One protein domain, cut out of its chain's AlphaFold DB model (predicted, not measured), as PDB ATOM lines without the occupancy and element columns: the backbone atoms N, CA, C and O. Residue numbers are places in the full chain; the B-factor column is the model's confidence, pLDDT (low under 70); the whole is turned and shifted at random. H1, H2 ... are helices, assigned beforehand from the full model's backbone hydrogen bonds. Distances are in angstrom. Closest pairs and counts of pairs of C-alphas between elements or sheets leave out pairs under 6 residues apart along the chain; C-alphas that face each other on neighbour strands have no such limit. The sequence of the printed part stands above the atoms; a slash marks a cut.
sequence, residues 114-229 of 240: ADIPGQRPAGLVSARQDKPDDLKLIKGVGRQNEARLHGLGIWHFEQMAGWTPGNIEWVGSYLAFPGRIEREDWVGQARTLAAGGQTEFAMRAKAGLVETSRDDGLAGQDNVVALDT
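AT A GLANCE: This is residues 114 to 229 of the 240 residues of an uncharacterized protein of Bosea vaviloviae (UniProt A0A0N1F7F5). Seven short helices are linked by loops into a compact cluster in which few helices pack on one another: H3, H4, H5 and H2 follow one another round one side, while H7 crosses H1 on another. H6 lies toward the opposite end of the longest axis from H3, and the long unnamed stretch of residues 114 to 142 starts near H3 and later passes through the middle of the cluster. The printed part has 116 residues with seven named helices, H1 to H7 in chain order, and no named strand; the class is all helix, though under half of the residues, 52 of 116, are in named elements. The whole is compact, with a radius of gyration of the C-alphas of 13.3 A and spans of 40 by 31 by 25 A.

HOW THE PARTS SIT: The longest helix, H3, residues 165 to 174, touches H4, residues 180 to 183; their closest C-alphas, of Gly 172 and Ile 181, are 6.4 A apart. H4 is close to but not clearly touching H5, residues 186 to 194, with the closest C-alphas, of Ile 181 and Val 187, 7.6 A apart. H5 touches H2, residues 157 to 161, where the closest C-alphas, of Ala 161 and Arg 191, are 4.7 A apart. H1, residues 143 to 151, is apart from H3, but only just, at 8.5 A. H1 touches H7, residues 221 to 228, about perpendicular at 79 degrees; the closest C-alphas, of Ala 147 and Val 224, are 4.7 A apart. H6, residues 200 to 206, touches no helix. In H1, H2, H3, H5 and H6 every O i to N i+4 pair is within hydrogen-bond range; in H7 0 of 4 are, beside 4 of 5 O i to N i+3 pairs, and H4 is too short for an i+4 pair.

IN THESE COORDINATES: H3 is 14.1 A long from first to last C-alpha, beginning at C-alpha 165 at (-12.075, -14.090, -11.435). H7 measures 12.8 A, H1 12.4 A, H5 11.8 A and H6 10.1 A. H1 begins at C-alpha 143, (-17.356, -37.132, -10.199), and H7 ends at C-alpha 228, (-22.959, -36.584, 3.445).

THE WHOLE: The two C-alphas farthest apart, of Ala 114 and Ala 207, are 40.7 A from each other. The printed part has no cut. The link from H6 to H7, with 14 residues, is long; the other links between helices are tight. The mean pLDDT of the printed part is 85.5, but residues 217 to 229 are under 70, and H7 has a mean of 56.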
ATOM      1  N   ALA A 114     -15.507 -17.443   5.160       78.56
ATOM      2  CA  ALA A 114     -14.859 -16.145   5.364       78.56
ATOM      3  C   ALA A 114     -13.323 -16.167   5.203       78.56
ATOM      4  O   ALA A 114     -12.734 -15.118   4.946       78.56
ATOM      5  N   ASP A 115     -12.689 -17.336   5.336       84.44
ATOM      6  CA  ASP A 115     -11.238 -17.519   5.196       84.44
ATOM      7  C   ASP A 115     -10.831 -17.907   3.757       84.44
ATOM      8  O   ASP A 115      -9.643 -17.983   3.434       84.44
ATOM      9  N   ILE A 116     -11.808 -18.150   2.875       85.50
ATOM     10  CA  ILE A 116     -11.591 -18.519   1.471       85.50
ATOM     11  C   ILE A 116     -11.451 -17.236   0.627       85.50
ATOM     12  O   ILE A 116     -12.386 -16.431   0.590       85.50
ATOM     13  N   PRO A 117     -10.329 -17.023  -0.091       87.06
ATOM     14  CA  PRO A 117     -10.137 -15.822  -0.903       87.06
ATOM     15  C   PRO A 117     -11.098 -15.789  -2.100       87.06
ATOM     16  O   PRO A 117     -11.459 -16.827  -2.652       87.06
ATOM     17  N   GLY A 118     -11.495 -14.588  -2.526       88.94
ATOM     18  CA  GLY A 118     -12.428 -14.379  -3.635       88.94
ATOM     19  C   GLY A 118     -13.875 -14.136  -3.181       88.94
ATOM     20  O   GLY A 118     -14.120 -13.535  -2.138       88.94
ATOM     21  N   GLN A 119     -14.850 -14.540  -4.000       88.56
ATOM     22  CA  GLN A 119     -16.287 -14.400  -3.729       88.56
ATOM     23  C   GLN A 119     -17.043 -15.655  -4.169       88.56
ATOM     24  O   GLN A 119     -16.936 -16.062  -5.327       88.56
ATOM     25  N   ARG A 120     -17.871 -16.240  -3.299       87.81
ATOM     26  CA  ARG A 120     -18.699 -17.403  -3.652       87.81
ATOM     27  C   ARG A 120     -19.637 -17.090  -4.836       87.81
ATOM     28  O   ARG A 120     -20.313 -16.061  -4.811       87.81
ATOM     29  N   PRO A 121     -19.696 -17.931  -5.888       88.69
ATOM     30  CA  PRO A 121     -20.663 -17.758  -6.971       88.69
ATOM     31  C   PRO A 121     -22.101 -18.018  -6.505       88.69
ATOM     32  O   PRO A 121     -22.338 -18.782  -5.570       88.69
ATOM     33  N   ALA A 122     -23.073 -17.429  -7.204       86.12
ATOM     34  CA  ALA A 122     -24.488 -17.676  -6.943       86.12
ATOM     35  C   ALA A 122     -24.870 -19.139  -7.249       86.12
ATOM     36  O   ALA A 122     -24.723 -19.616  -8.379       86.12
ATOM     37  N   GLY A 123     -25.377 -19.833  -6.229       84.94
ATOM     38  CA  GLY A 123     -25.912 -21.189  -6.324       84.94
ATOM     39  C   GLY A 123     -27.439 -21.225  -6.435       84.94
ATOM     40  O   GLY A 123     -28.127 -20.255  -6.116       84.94
ATOM     41  N   LEU A 124     -27.958 -22.371  -6.866       84.19
ATOM     42  CA  LEU A 124     -29.368 -22.747  -6.864       84.19
ATOM     43  C   LEU A 124     -29.560 -23.918  -5.892       84.19
ATOM     44  O   LEU A 124     -28.748 -24.841  -5.874       84.19
ATOM     45  N   VAL A 125     -30.656 -23.919  -5.132       79.12
ATOM     46  CA  VAL A 125     -30.966 -24.984  -4.153       79.12
ATOM     47  C   VAL A 125     -31.120 -26.359  -4.818       79.12
ATOM     48  O   VAL A 125     -30.777 -27.376  -4.225       79.12
ATOM     49  N   SER A 126     -31.593 -26.390  -6.064       82.56
ATOM     50  CA  SER A 126     -31.708 -27.594  -6.885       82.56
ATOM     51  C   SER A 126     -31.444 -27.273  -8.356       82.56
ATOM     52  O   SER A 126     -31.438 -26.109  -8.776       82.56
ATOM     53  N   ALA A 127     -31.255 -28.317  -9.165       85.12
ATOM     54  CA  ALA A 127     -31.245 -28.180 -10.613       85.12
ATOM     55  C   ALA A 127     -32.592 -27.637 -11.131       85.12
ATOM     56  O   ALA A 127     -33.656 -27.890 -10.560       85.12
ATOM     57  N   ARG A 128     -32.562 -26.914 -12.257       84.00
ATOM     58  CA  ARG A 128     -33.788 -26.403 -12.887       84.00
ATOM     59  C   ARG A 128     -34.519 -27.590 -13.516       84.00
ATOM     60  O   ARG A 128     -33.895 -28.384 -14.216       84.00
ATOM     61  N   GLN A 129     -35.822 -27.716 -13.260       80.75
ATOM     62  CA  GLN A 129     -36.656 -28.828 -13.750       80.75
ATOM     63  C   GLN A 129     -36.108 -30.232 -13.409       80.75
ATOM     64  O   GLN A 129     -36.308 -31.163 -14.193       80.75
ATOM     65  N   ASP A 130     -35.370 -30.356 -12.298       79.56
ATOM     66  CA  ASP A 130     -34.684 -31.580 -11.850       79.56
ATOM     67  C   ASP A 130     -33.710 -32.179 -12.890       79.56
ATOM     68  O   ASP A 130     -33.427 -33.378 -12.906       79.56
ATOM     69  N   LYS A 131     -33.171 -31.327 -13.774       85.44
ATOM     70  CA  LYS A 131     -32.229 -31.686 -14.845       85.44
ATOM     71  C   LYS A 131     -30.927 -30.897 -14.691       85.44
ATOM     72  O   LYS A 131     -30.833 -29.794 -15.230       85.44
ATOM     73  N   PRO A 132     -29.944 -31.406 -13.932       88.94
ATOM     74  CA  PRO A 132     -28.599 -30.844 -13.934       88.94
ATOM     75  C   PRO A 132     -27.877 -31.161 -15.248       88.94
ATOM     76  O   PRO A 132     -28.157 -32.176 -15.895       88.94
ATOM     77  N   ASP A 133     -26.929 -30.306 -15.613       91.12
ATOM     78  CA  ASP A 133     -25.945 -30.593 -16.651       91.12
ATOM     79  C   ASP A 133     -24.909 -31.610 -16.142       91.12
ATOM     80  O   ASP A 133     -24.581 -31.659 -14.957       91.12
ATOM     81  N   ASP A 134     -24.338 -32.402 -17.051       91.69
ATOM     82  CA  ASP A 134     -23.193 -33.269 -16.749       91.69
ATOM     83  C   ASP A 134     -21.904 -32.431 -16.678       91.69
ATOM     84  O   ASP A 134     -21.212 -32.217 -17.683       91.69
ATOM     85  N   LEU A 135     -21.564 -31.941 -15.483       93.19
ATOM     86  CA  LEU A 135     -20.393 -31.084 -15.294       93.19
ATOM     87  C   LEU A 135     -19.080 -31.831 -15.577       93.19
ATOM     88  O   LEU A 135     -18.083 -31.184 -15.911       93.19
ATOM     89  N   LYS A 136     -19.069 -33.176 -15.545       92.75
ATOM     90  CA  LYS A 136     -17.898 -34.005 -15.901       92.75
ATOM     91  C   LYS A 136     -17.476 -33.835 -17.363       92.75
ATOM     92  O   LYS A 136     -16.357 -34.217 -17.710       92.75
ATOM     93  N   LEU A 137     -18.318 -33.246 -18.222       92.62
ATOM     94  CA  LEU A 137     -17.974 -32.881 -19.604       92.62
ATOM     95  C   LEU A 137     -16.960 -31.726 -19.710       92.62
ATOM     96  O   LEU A 137     -16.433 -31.484 -20.800       92.62
ATOM     97  N   ILE A 138     -16.657 -31.029 -18.611       94.50
ATOM     98  CA  ILE A 138     -15.573 -30.045 -18.532       94.50
ATOM     99  C   ILE A 138     -14.274 -30.752 -18.134       94.50
ATOM    100  O   ILE A 138     -14.191 -31.415 -17.098       94.50
ATOM    101  N   LYS A 139     -13.209 -30.566 -18.923       92.94
ATOM    102  CA  LYS A 139     -11.884 -31.121 -18.614       92.94
ATOM    103  C   LYS A 139     -11.397 -30.633 -17.246       92.94
ATOM    104  O   LYS A 139     -11.170 -29.442 -17.068       92.94
ATOM    105  N   GLY A 140     -11.174 -31.571 -16.325       90.38
ATOM    106  CA  GLY A 140     -10.726 -31.302 -14.951       90.38
ATOM    107  C   GLY A 140     -11.825 -31.455 -13.895       90.38
ATOM    108  O   GLY A 140     -11.522 -31.653 -12.715       90.38
ATOM    109  N   VAL A 141     -13.093 -31.446 -14.309       92.50
ATOM    110  CA  VAL A 141     -14.221 -31.827 -13.458       92.50
ATOM    111  C   VAL A 141     -14.390 -33.344 -13.549       92.50
ATOM    112  O   VAL A 141     -14.672 -33.894 -14.608       92.50
ATOM    113  N   GLY A 142     -14.175 -34.032 -12.431       89.25
ATOM    114  CA  GLY A 142     -14.548 -35.438 -12.256       89.25
ATOM    115  C   GLY A 142     -15.668 -35.576 -11.227       89.25
ATOM    116  O   GLY A 142     -15.992 -34.607 -10.539       89.25
ATOM    117  N   ARG A 143     -16.202 -36.794 -11.068       88.31
ATOM    118  CA  ARG A 143     -17.356 -37.132 -10.199       88.31
ATOM    119  C   ARG A 143     -17.347 -36.452  -8.814       88.31
ATOM    120  O   ARG A 143     -18.361 -35.921  -8.381       88.31
ATOM    121  N   GLN A 144     -16.198 -36.413  -8.128       85.50
ATOM    122  CA  GLN A 144     -16.076 -35.774  -6.802       85.50
ATOM    123  C   GLN A 144     -16.109 -34.232  -6.852       85.50
ATOM    124  O   GLN A 144     -16.617 -33.602  -5.928       85.50
ATOM    125  N   ASN A 145     -15.584 -33.614  -7.913       89.75
ATOM    126  CA  ASN A 145     -15.634 -32.158  -8.081       89.75
ATOM    127  C   ASN A 145     -17.049 -31.712  -8.454       89.75
ATOM    128  O   ASN A 145     -17.543 -30.745  -7.889       89.75
ATOM    129  N   GLU A 146     -17.711 -32.453  -9.343       90.50
ATOM    130  CA  GLU A 146     -19.129 -32.280  -9.678       90.50
ATOM    131  C   GLU A 146     -20.013 -32.355  -8.423       90.50
ATOM    132  O   GLU A 146     -20.763 -31.423  -8.159       90.50
ATOM    133  N   ALA A 147     -19.840 -33.375  -7.575       87.56
ATOM    134  CA  ALA A 147     -20.560 -33.501  -6.303       87.56
ATOM    135  C   ALA A 147     -20.427 -32.271  -5.391       87.56
ATOM    136  O   ALA A 147     -21.409 -31.780  -4.835       87.56
ATOM    137  N   ARG A 148     -19.200 -31.753  -5.248       88.69
ATOM    138  CA  ARG A 148     -18.918 -30.553  -4.449       88.69
ATOM    139  C   ARG A 148     -19.519 -29.295  -5.080       88.69
ATOM    140  O   ARG A 148     -20.044 -28.453  -4.362       88.69
ATOM    141  N   LEU A 149     -19.482 -29.173  -6.409       91.19
ATOM    142  CA  LEU A 149     -20.125 -28.081  -7.146       91.19
ATOM    143  C   LEU A 149     -21.653 -28.117  -6.984       91.19
ATOM    144  O   LEU A 149     -22.254 -27.082  -6.703       91.19
ATOM    145  N   HIS A 150     -22.264 -29.299  -7.040       89.19
ATOM    146  CA  HIS A 150     -23.688 -29.504  -6.771       89.19
ATOM    147  C   HIS A 150     -24.047 -29.113  -5.327       89.19
ATOM    148  O   HIS A 150     -25.009 -28.381  -5.111       89.19
ATOM    149  N   GLY A 151     -23.214 -29.479  -4.343       86.00
ATOM    150  CA  GLY A 151     -23.341 -29.021  -2.950       86.00
ATOM    151  C   GLY A 151     -23.200 -27.499  -2.763       86.00
ATOM    152  O   GLY A 151     -23.774 -26.931  -1.836       86.00
ATOM    153  N   LEU A 152     -22.507 -26.805  -3.673       86.81
ATOM    154  CA  LEU A 152     -22.474 -25.337  -3.742       86.81
ATOM    155  C   LEU A 152     -23.676 -24.723  -4.480       86.81
ATOM    156  O   LEU A 152     -23.801 -23.498  -4.505       86.81
ATOM    157  N   GLY A 153     -24.557 -25.542  -5.056       88.38
ATOM    158  CA  GLY A 153     -25.696 -25.113  -5.862       88.38
ATOM    159  C   GLY A 153     -25.347 -24.816  -7.325       88.38
ATOM    160  O   GLY A 153     -26.088 -24.104  -8.007       88.38
ATOM    161  N   ILE A 154     -24.207 -25.295  -7.816       91.75
ATOM    162  CA  ILE A 154     -23.782 -25.160  -9.213       91.75
ATOM    163  C   ILE A 154     -24.213 -26.422  -9.955       91.75
ATOM    164  O   ILE A 154     -23.587 -27.459  -9.785       91.75
ATOM    165  N   TRP A 155     -25.269 -26.332 -10.765       91.56
ATOM    166  CA  TRP A 155     -25.886 -27.474 -11.460       91.56
ATOM    167  C   TRP A 155     -25.849 -27.360 -12.990       91.56
ATOM    168  O   TRP A 155     -26.165 -28.328 -13.671       91.56
ATOM    169  N   HIS A 156     -25.518 -26.180 -13.531       93.25
ATOM    170  CA  HIS A 156     -25.572 -25.891 -14.971       93.25
ATOM    171  C   HIS A 156     -24.273 -25.270 -15.482       93.25
ATOM    172  O   HIS A 156     -23.652 -24.449 -14.797       93.25
ATOM    173  N   PHE A 157     -23.921 -25.552 -16.737       94.56
ATOM    174  CA  PHE A 157     -22.789 -24.919 -17.422       94.56
ATOM    175  C   PHE A 157     -22.926 -23.394 -17.477       94.56
ATOM    176  O   PHE A 157     -21.925 -22.685 -17.401       94.56
ATOM    177  N   GLU A 158     -24.153 -22.872 -17.567       92.06
ATOM    178  CA  GLU A 158     -24.445 -21.433 -17.559       92.06
ATOM    179  C   GLU A 158     -23.874 -20.729 -16.312       92.06
ATOM    180  O   GLU A 158     -23.260 -19.666 -16.418       92.06
ATOM    181  N   GLN A 159     -24.000 -21.351 -15.133       93.50
ATOM    182  CA  GLN A 159     -23.493 -20.786 -13.879       93.50
ATOM    183  C   GLN A 159     -21.963 -20.680 -13.904       93.50
ATOM    184  O   GLN A 159     -21.411 -19.647 -13.530       93.50
ATOM    185  N   MET A 160     -21.282 -21.718 -14.403       94.62
ATOM    186  CA  MET A 160     -19.821 -21.742 -14.551       94.62
ATOM    187  C   MET A 160     -19.331 -20.784 -15.648       94.62
ATOM    188  O   MET A 160     -18.299 -20.134 -15.498       94.62
ATOM    189  N   ALA A 161     -20.088 -20.648 -16.738       94.44
ATOM    190  CA  ALA A 161     -19.812 -19.724 -17.835       94.44
ATOM    191  C   ALA A 161     -19.837 -18.245 -17.393       94.44
ATOM    192  O   ALA A 161     -19.107 -17.417 -17.956       94.44
ATOM    193  N   GLY A 162     -20.662 -17.926 -16.392       91.25
ATOM    194  CA  GLY A 162     -20.799 -16.601 -15.785       91.25
ATOM    195  C   GLY A 162     -19.780 -16.261 -14.689       91.25
ATOM    196  O   GLY A 162     -19.805 -15.135 -14.197       91.25
ATOM    197  N   TRP A 163     -18.889 -17.180 -14.298       94.25
ATOM    198  CA  TRP A 163     -17.937 -16.933 -13.208       94.25
ATOM    199  C   TRP A 163     -16.971 -15.777 -13.496       94.25
ATOM    200  O   TRP A 163     -16.337 -15.693 -14.551       94.25
ATOM    201  N   THR A 164     -16.825 -14.900 -12.503       92.94
ATOM    202  CA  THR A 164     -15.805 -13.845 -12.457       92.94
ATOM    203  C   THR A 164     -14.481 -14.388 -11.896       92.94
ATOM    204  O   THR A 164     -14.490 -15.437 -11.246       92.94
ATOM    205  N   PRO A 165     -13.342 -13.679 -12.047       92.25
ATOM    206  CA  PRO A 165     -12.075 -14.090 -11.435       92.25
ATOM    207  C   PRO A 165     -12.168 -14.345  -9.922       92.25
ATOM    208  O   PRO A 165     -11.616 -15.329  -9.444       92.25
ATOM    209  N   GLY A 166     -12.941 -13.537  -9.185       90.38
ATOM    210  CA  GLY A 166     -13.172 -13.757  -7.751       90.38
ATOM    211  C   GLY A 166     -13.987 -15.019  -7.447       90.38
ATOM    212  O   GLY A 166     -13.768 -15.651  -6.417       90.38
ATOM    213  N   ASN A 167     -14.886 -15.439  -8.346       93.00
ATOM    214  CA  ASN A 167     -15.576 -16.726  -8.207       93.00
ATOM    215  C   ASN A 167     -14.647 -17.902  -8.492       93.00
ATOM    216  O   ASN A 167     -14.721 -18.919  -7.809       93.00
ATOM    217  N   ILE A 168     -13.764 -17.756  -9.479       92.94
ATOM    218  CA  ILE A 168     -12.775 -18.775  -9.822       92.94
ATOM    219  C   ILE A 168     -11.785 -18.978  -8.666       92.94
ATOM    220  O   ILE A 168     -11.537 -20.117  -8.278       92.94
ATOM    221  N   GLU A 169     -11.279 -17.891  -8.079       92.31
ATOM    222  CA  GLU A 169     -10.387 -17.924  -6.914       92.31
ATOM    223  C   GLU A 169     -11.046 -18.634  -5.720       92.31
ATOM    224  O   GLU A 169     -10.451 -19.547  -5.138       92.31
ATOM    225  N   TRP A 170     -12.305 -18.295  -5.425       93.19
ATOM    226  CA  TRP A 170     -13.058 -18.879  -4.314       93.19
ATOM    227  C   TRP A 170     -13.357 -20.361  -4.526       93.19
ATOM    228  O   TRP A 170     -13.054 -21.181  -3.661       93.19
ATOM    229  N   VAL A 171     -13.878 -20.745  -5.697       93.44
ATOM    230  CA  VAL A 171     -14.180 -22.154  -6.002       93.44
ATOM    231  C   VAL A 171     -12.896 -22.981  -6.093       93.44
ATOM    232  O   VAL A 171     -12.849 -24.097  -5.580       93.44
ATOM    233  N   GLY A 172     -11.828 -22.446  -6.692       92.00
ATOM    234  CA  GLY A 172     -10.532 -23.119  -6.776       92.00
ATOM    235  C   GLY A 172      -9.905 -23.357  -5.402       92.00
ATOM    236  O   GLY A 172      -9.323 -24.417  -5.172       92.00
ATOM    237  N   SER A 173     -10.077 -22.412  -4.476       90.69
ATOM    238  CA  SER A 173      -9.620 -22.529  -3.089       90.69
ATOM    239  C   SER A 173     -10.490 -23.498  -2.280       90.69
ATOM    240  O   SER A 173      -9.946 -24.405  -1.652       90.69
ATOM    241  N   TYR A 174     -11.821 -23.399  -2.374       89.44
ATOM    242  CA  TYR A 174     -12.773 -24.325  -1.743       89.44
ATOM    243  C   TYR A 174     -12.552 -25.785  -2.172       89.44
ATOM    244  O   TYR A 174     -12.578 -26.700  -1.352       89.44
ATOM    245  N   LEU A 175     -12.282 -26.023  -3.460       89.62
ATOM    246  CA  LEU A 175     -12.003 -27.364  -3.982       89.62
ATOM    247  C   LEU A 175     -10.550 -27.832  -3.734       89.62
ATOM    248  O   LEU A 175     -10.201 -28.949  -4.122       89.62
ATOM    249  N   ALA A 176      -9.724 -27.020  -3.060       86.38
ATOM    250  CA  ALA A 176      -8.315 -27.261  -2.734       86.38
ATOM    251  C   ALA A 176      -7.374 -27.421  -3.952       86.38
ATOM    252  O   ALA A 176      -6.396 -28.172  -3.911       86.38
ATOM    253  N   PHE A 177      -7.637 -26.696  -5.046       88.06
ATOM    254  CA  PHE A 177      -6.770 -26.638  -6.232       88.06
ATOM    255  C   PHE A 177      -6.715 -25.248  -6.906       88.06
ATOM    256  O   PHE A 177      -7.053 -25.120  -8.090       88.06
ATOM    257  N   PRO A 178      -6.239 -24.197  -6.208       84.75
ATOM    258  CA  PRO A 178      -6.116 -22.856  -6.788       84.75
ATOM    259  C   PRO A 178      -5.335 -22.873  -8.117       84.75
ATOM    260  O   PRO A 178      -4.355 -23.607  -8.282       84.75
ATOM    261  N   GLY A 179      -5.799 -22.101  -9.105       87.31
ATOM    262  CA  GLY A 179      -5.186 -22.020 -10.435       87.31
ATOM    263  C   GLY A 179      -5.480 -23.191 -11.389       87.31
ATOM    264  O   GLY A 179      -4.945 -23.217 -12.502       87.31
ATOM    265  N   ARG A 180      -6.253 -24.219 -10.991       91.75
ATOM    266  CA  ARG A 180      -6.648 -25.321 -11.899       91.75
ATOM    267  C   ARG A 180      -7.740 -24.900 -12.881       91.75
ATOM    268  O   ARG A 180      -7.644 -25.253 -14.053       91.75
ATOM    269  N   ILE A 181      -8.748 -24.178 -12.400       93.12
ATOM    270  CA  ILE A 181      -9.962 -23.807 -13.145       93.12
ATOM    271  C   ILE A 181      -9.596 -22.943 -14.366       93.12
ATOM    272  O   ILE A 181     -10.153 -23.109 -15.448       93.12
ATOM    273  N   GLU A 182      -8.594 -22.081 -14.204       93.25
ATOM    274  CA  GLU A 182      -7.996 -21.214 -15.216       93.25
ATOM    275  C   GLU A 182      -7.101 -22.005 -16.175       93.25
ATOM    276  O   GLU A 182      -7.248 -21.906 -17.391       93.25
ATOM    277  N   ARG A 183      -6.187 -22.830 -15.642       93.88
ATOM    278  CA  ARG A 183      -5.243 -23.633 -16.445       93.88
ATOM    279  C   ARG A 183      -5.946 -24.648 -17.346       93.88
ATOM    280  O   ARG A 183      -5.420 -25.005 -18.397       93.88
ATOM    281  N   GLU A 184      -7.097 -25.151 -16.914       94.06
ATOM    282  CA  GLU A 184      -7.924 -26.088 -17.673       94.06
ATOM    283  C   GLU A 184      -9.095 -25.392 -18.393       94.06
ATOM    284  O   GLU A 184      -9.892 -26.083 -19.015       94.06
ATOM    285  N   ASP A 185      -9.184 -24.054 -18.358       95.44
ATOM    286  CA  ASP A 185     -10.233 -23.233 -18.988       95.44
ATOM    287  C   ASP A 185     -11.658 -23.775 -18.769       95.44
ATOM    288  O   ASP A 185     -12.411 -24.072 -19.701       95.44
ATOM    289  N   TRP A 186     -12.042 -23.961 -17.505       96.00
ATOM    290  CA  TRP A 186     -13.380 -24.459 -17.175       96.00
ATOM    291  C   TRP A 186     -14.471 -23.491 -17.645       96.00
ATOM    292  O   TRP A 186     -15.513 -23.930 -18.121       96.00
ATOM    293  N   VAL A 187     -14.226 -22.178 -17.558       95.69
ATOM    294  CA  VAL A 187     -15.195 -21.135 -17.928       95.69
ATOM    295  C   VAL A 187     -15.398 -21.060 -19.448       95.69
ATOM    296  O   VAL A 187     -16.540 -20.960 -19.900       95.69
ATOM    297  N   GLY A 188     -14.341 -21.158 -20.263       95.25
ATOM    298  CA  GLY A 188     -14.450 -21.200 -21.727       95.25
ATOM    299  C   GLY A 188     -15.082 -22.496 -22.247       95.25
ATOM    300  O   GLY A 188     -15.933 -22.460 -23.145       95.25
ATOM    301  N   GLN A 189     -14.767 -23.638 -21.626       96.81
ATOM    302  CA  GLN A 189     -15.463 -24.900 -21.898       96.81
ATOM    303  C   GLN A 189     -16.949 -24.823 -21.519       96.81
ATOM    304  O   GLN A 189     -17.800 -25.167 -22.340       96.81
ATOM    305  N   ALA A 190     -17.275 -24.314 -20.327       96.06
ATOM    306  CA  ALA A 190     -18.651 -24.135 -19.869       96.06
ATOM    307  C   ALA A 190     -19.456 -23.217 -20.800       96.06
ATOM    308  O   ALA A 190     -20.576 -23.557 -21.165       96.06
ATOM    309  N   ARG A 191     -18.873 -22.105 -21.278       95.31
ATOM    310  CA  ARG A 191     -19.504 -21.227 -22.287       95.31
ATOM    311  C   ARG A 191     -19.839 -21.970 -23.576       95.31
ATOM    312  O   ARG A 191     -20.919 -21.783 -24.129       95.31
ATOM    313  N   THR A 192     -18.927 -22.821 -24.040       94.00
ATOM    314  CA  THR A 192     -19.123 -23.626 -25.253       94.00
ATOM    315  C   THR A 192     -20.252 -24.645 -25.069       94.00
ATOM    316  O   THR A 192     -21.088 -24.793 -25.958       94.00
ATOM    317  N   LEU A 193     -20.298 -25.321 -23.917       93.25
ATOM    318  CA  LEU A 193     -21.310 -26.332 -23.593       93.25
ATOM    319  C   LEU A 193     -22.694 -25.705 -23.346       93.25
ATOM    320  O   LEU A 193     -23.678 -26.184 -23.905       93.25
ATOM    321  N   ALA A 194     -22.767 -24.585 -22.619       91.38
ATOM    322  CA  ALA A 194     -23.998 -23.819 -22.393       91.38
ATOM    323  C   ALA A 194     -24.617 -23.292 -23.704       91.38
ATOM    324  O   ALA A 194     -25.835 -23.242 -23.843       91.38
ATOM    325  N   ALA A 195     -23.790 -22.958 -24.701       90.44
ATOM    326  CA  ALA A 195     -24.242 -22.580 -26.042       90.44
ATOM    327  C   ALA A 195     -24.685 -23.777 -26.922       90.44
ATOM    328  O   ALA A 195     -24.984 -23.594 -28.103       90.44
ATOM    329  N   GLY A 196     -24.699 -25.005 -26.389       88.69
ATOM    330  CA  GLY A 196     -25.017 -26.232 -27.131       88.69
ATOM    331  C   GLY A 196     -23.888 -26.745 -28.037       88.69
ATOM    332  O   GLY A 196     -24.106 -27.662 -28.832       88.69
ATOM    333  N   GLY A 197     -22.688 -26.168 -27.935       88.81
ATOM    334  CA  GLY A 197     -21.485 -26.644 -28.614       88.81
ATOM    335  C   GLY A 197     -20.892 -27.897 -27.960       88.81
ATOM    336  O   GLY A 197     -21.398 -28.414 -26.965       88.81
ATOM    337  N   GLN A 198     -19.788 -28.401 -28.518       89.12
ATOM    338  CA  GLN A 198     -19.033 -29.515 -27.934       89.12
ATOM    339  C   GLN A 198     -17.529 -29.242 -27.984       89.12
ATOM    340  O   GLN A 198     -17.016 -28.716 -28.970       89.12
ATOM    341  N   THR A 199     -16.825 -29.623 -26.920       92.44
ATOM    342  CA  THR A 199     -15.359 -29.593 -26.837       92.44
ATOM    343  C   THR A 199     -14.786 -30.961 -27.233       92.44
ATOM    344  O   THR A 199     -15.490 -31.971 -27.164       92.44
ATOM    345  N   GLU A 200     -13.504 -31.036 -27.623       92.25
ATOM    346  CA  GLU A 200     -12.841 -32.329 -27.907       92.25
ATOM    347  C   GLU A 200     -12.953 -33.284 -26.709       92.25
ATOM    348  O   GLU A 200     -13.283 -34.461 -26.860       92.25
ATOM    349  N   PHE A 201     -12.755 -32.751 -25.502       92.19
ATOM    350  CA  PHE A 201     -12.878 -33.508 -24.265       92.19
ATOM    351  C   PHE A 201     -14.309 -34.012 -24.033       92.19
ATOM    352  O   PHE A 201     -14.486 -35.200 -23.780       92.19
ATOM    353  N   ALA A 202     -15.332 -33.164 -24.198       90.31
ATOM    354  CA  ALA A 202     -16.728 -33.567 -24.033       90.31
ATOM    355  C   ALA A 202     -17.148 -34.650 -25.044       90.31
ATOM    356  O   ALA A 202     -17.862 -35.582 -24.678       90.31
ATOM    357  N   MET A 203     -16.670 -34.583 -26.295       89.94
ATOM    358  CA  MET A 203     -16.891 -35.648 -27.285       89.94
ATOM    359  C   MET A 203     -16.268 -36.977 -26.836       89.94
ATOM    360  O   MET A 203     -16.899 -38.027 -26.946       89.94
ATOM    361  N   ARG A 204     -15.050 -36.944 -26.283       88.44
ATOM    362  CA  ARG A 204     -14.355 -38.140 -25.778       88.44
ATOM    363  C   ARG A 204     -14.989 -38.708 -24.510       88.44
ATOM    364  O   ARG A 204     -15.083 -39.926 -24.394       88.44
ATOM    365  N   ALA A 205     -15.444 -37.854 -23.597       88.25
ATOM    366  CA  ALA A 205     -16.167 -38.252 -22.392       88.25
ATOM    367  C   ALA A 205     -17.489 -38.953 -22.746       88.25
ATOM    368  O   ALA A 205     -17.707 -40.087 -22.323       88.25
ATOM    369  N   LYS A 206     -18.296 -38.361 -23.642       86.12
ATOM    370  CA  LYS A 206     -19.530 -38.974 -24.178       86.12
ATOM    371  C   LYS A 206     -19.285 -40.287 -24.926       86.12
ATOM    372  O   LYS A 206     -20.132 -41.173 -24.902       86.12
ATOM    373  N   ALA A 207     -18.127 -40.439 -25.567       86.19
ATOM    374  CA  ALA A 207     -17.704 -41.694 -26.189       86.19
ATOM    375  C   ALA A 207     -17.171 -42.744 -25.185       86.19
ATOM    376  O   ALA A 207     -16.707 -43.804 -25.603       86.19
ATOM    377  N   GLY A 208     -17.185 -42.463 -23.874       82.94
ATOM    378  CA  GLY A 208     -16.667 -43.355 -22.832       82.94
ATOM    379  C   GLY A 208     -15.137 -43.472 -22.792       82.94
ATOM    380  O   GLY A 208     -14.611 -44.337 -22.099       82.94
ATOM    381  N   LEU A 209     -14.411 -42.611 -23.517       84.56
ATOM    382  CA  LEU A 209     -12.946 -42.642 -23.651       84.56
ATOM    383  C   LEU A 209     -12.209 -41.899 -22.521       84.56
ATOM    384  O   LEU A 209     -10.989 -41.739 -22.583       84.56
ATOM    385  N   VAL A 210     -12.939 -41.400 -21.521       84.19
ATOM    386  CA  VAL A 210     -12.403 -40.679 -20.361       84.19
ATOM    387  C   VAL A 210     -13.011 -41.277 -19.097       84.19
ATOM    388  O   VAL A 210     -14.166 -41.023 -18.781       84.19
ATOM    389  N   GLU A 211     -12.230 -42.064 -18.361       78.69
ATOM    390  CA  GLU A 211     -12.706 -42.793 -17.176       78.69
ATOM    391  C   GLU A 211     -13.198 -41.862 -16.054       78.69
ATOM    392  O   GLU A 211     -14.250 -42.101 -15.467       78.69
ATOM    393  N   THR A 212     -12.497 -40.748 -15.811       76.88
ATOM    394  CA  THR A 212     -12.856 -39.747 -14.784       76.88
ATOM    395  C   THR A 212     -14.170 -39.015 -15.057       76.88
ATOM    396  O   THR A 212     -14.749 -38.436 -14.137       76.88
ATOM    397  N   SER A 213     -14.605 -39.034 -16.318       78.25
ATOM    398  CA  SER A 213     -15.777 -38.335 -16.850       78.25
ATOM    399  C   SER A 213     -16.726 -39.298 -17.559       78.25
ATOM    400  O   SER A 213     -17.444 -38.912 -18.478       78.25
ATOM    401  N   ARG A 214     -16.690 -40.580 -17.176       76.19
ATOM    402  CA  ARG A 214     -17.571 -41.596 -17.737       76.19
ATOM    403  C   ARG A 214     -19.013 -41.278 -17.347       76.19
ATOM    404  O   ARG A 214     -19.301 -40.996 -16.182       76.19
ATOM    405  N   ASP A 215     -19.901 -41.360 -18.327       70.00
ATOM    406  CA  ASP A 215     -21.337 -41.337 -18.087       70.00
ATOM    407  C   ASP A 215     -21.737 -42.613 -17.326       70.00
ATOM    408  O   ASP A 215     -21.620 -43.734 -17.833       70.00
ATOM    409  N   ASP A 216     -22.132 -42.433 -16.068       70.88
ATOM    410  CA  ASP A 216     -22.707 -43.437 -15.176       70.88
ATOM    411  C   ASP A 216     -24.250 -43.430 -15.217       70.88
ATOM    412  O   ASP A 216     -24.893 -44.076 -14.392       70.88
ATOM    413  N   GLY A 217     -24.853 -42.736 -16.192       67.12
ATOM    414  CA  GLY A 217     -26.297 -42.510 -16.316       67.12
ATOM    415  C   GLY A 217     -26.818 -41.417 -15.378       67.12
ATOM    416  O   GLY A 217     -28.021 -41.170 -15.314       67.12
ATOM    417  N   LEU A 218     -25.909 -40.784 -14.636       62.91
ATOM    418  CA  LEU A 218     -26.179 -39.907 -13.512       62.91
ATOM    419  C   LEU A 218     -25.407 -38.606 -13.748       62.91
ATOM    420  O   LEU A 218     -24.176 -38.566 -13.688       62.91
ATOM    421  N   ALA A 219     -26.131 -37.519 -14.015       67.88
ATOM    422  CA  ALA A 219     -25.566 -36.172 -14.105       67.88
ATOM    423  C   ALA A 219     -25.249 -35.657 -12.689       67.88
ATOM    424  O   ALA A 219     -25.971 -34.838 -12.128       67.88
ATOM    425  N   GLY A 220     -24.259 -36.279 -12.045       63.81
ATOM    426  CA  GLY A 220     -23.742 -35.965 -10.712       63.81
ATOM    427  C   GLY A 220     -24.659 -36.189  -9.510       63.81
ATOM    428  O   GLY A 220     -24.219 -35.963  -8.386       63.81
ATOM    429  N   GLN A 221     -25.906 -36.620  -9.711       63.88
ATOM    430  CA  GLN A 221     -26.947 -36.657  -8.671       63.88
ATOM    431  C   GLN A 221     -26.564 -37.566  -7.488       63.88
ATOM    432  O   GLN A 221     -26.437 -37.084  -6.362       63.88
ATOM    433  N   ASP A 222     -26.254 -38.839  -7.747       63.34
ATOM    434  CA  ASP A 222     -25.832 -39.801  -6.713       63.34
ATOM    435  C   ASP A 222     -24.505 -39.416  -6.035       63.34
ATOM    436  O   ASP A 222     -24.234 -39.826  -4.905       63.34
ATOM    437  N   ASN A 223     -23.670 -38.601  -6.693       60.81
ATOM    438  CA  ASN A 223     -22.383 -38.195  -6.132       60.81
ATOM    439  C   ASN A 223     -22.550 -37.221  -4.948       60.81
ATOM    440  O   ASN A 223     -21.662 -37.161  -4.100       60.81
ATOM    441  N   VAL A 224     -23.671 -36.490  -4.864       58.66
ATOM    442  CA  VAL A 224     -23.973 -35.573  -3.748       58.66
ATOM    443  C   VAL A 224     -24.259 -36.353  -2.463       58.66
ATOM    444  O   VAL A 224     -23.723 -36.020  -1.409       58.66
ATOM    445  N   VAL A 225     -25.042 -37.433  -2.561       52.69
ATOM    446  CA  VAL A 225     -25.429 -38.282  -1.418       52.69
ATOM    447  C   VAL A 225     -24.200 -38.919  -0.759       52.69
ATOM    448  O   VAL A 225     -24.100 -38.964   0.464       52.69
ATOM    449  N   ALA A 226     -23.219 -39.336  -1.564       50.81
ATOM    450  CA  ALA A 226     -21.990 -39.973  -1.092       50.81
ATOM    451  C   ALA A 226     -21.023 -39.045  -0.320       50.81
ATOM    452  O   ALA A 226     -20.029 -39.529   0.221       50.81
ATOM    453  N   LEU A 227     -21.262 -37.725  -0.291       50.53
ATOM    454  CA  LEU A 227     -20.461 -36.779   0.500       50.53
ATOM    455  C   LEU A 227     -21.015 -36.543   1.911       50.53
ATOM    456  O   LEU A 227     -20.242 -36.170   2.788       50.53
ATOM    457  N   ASP A 228     -22.313 -36.768   2.134       46.91
ATOM    458  CA  ASP A 228     -22.959 -36.584   3.445       46.91
ATOM    459  C   ASP A 228     -22.697 -37.792   4.372       46.91
ATOM    460  O   ASP A 228     -22.597 -37.669   5.591       46.91
ATOM    461  N   THR A 229     -22.448 -38.970   3.789       45.28
ATOM    462  CA  THR A 229     -22.014 -40.193   4.489       45.28
ATOM    463  C   THR A 229     -20.521 -40.171   4.855       45.28
ATOM    464  O   THR A 229     -19.812 -41.158   4.668       45.28
TER     465      THR A 229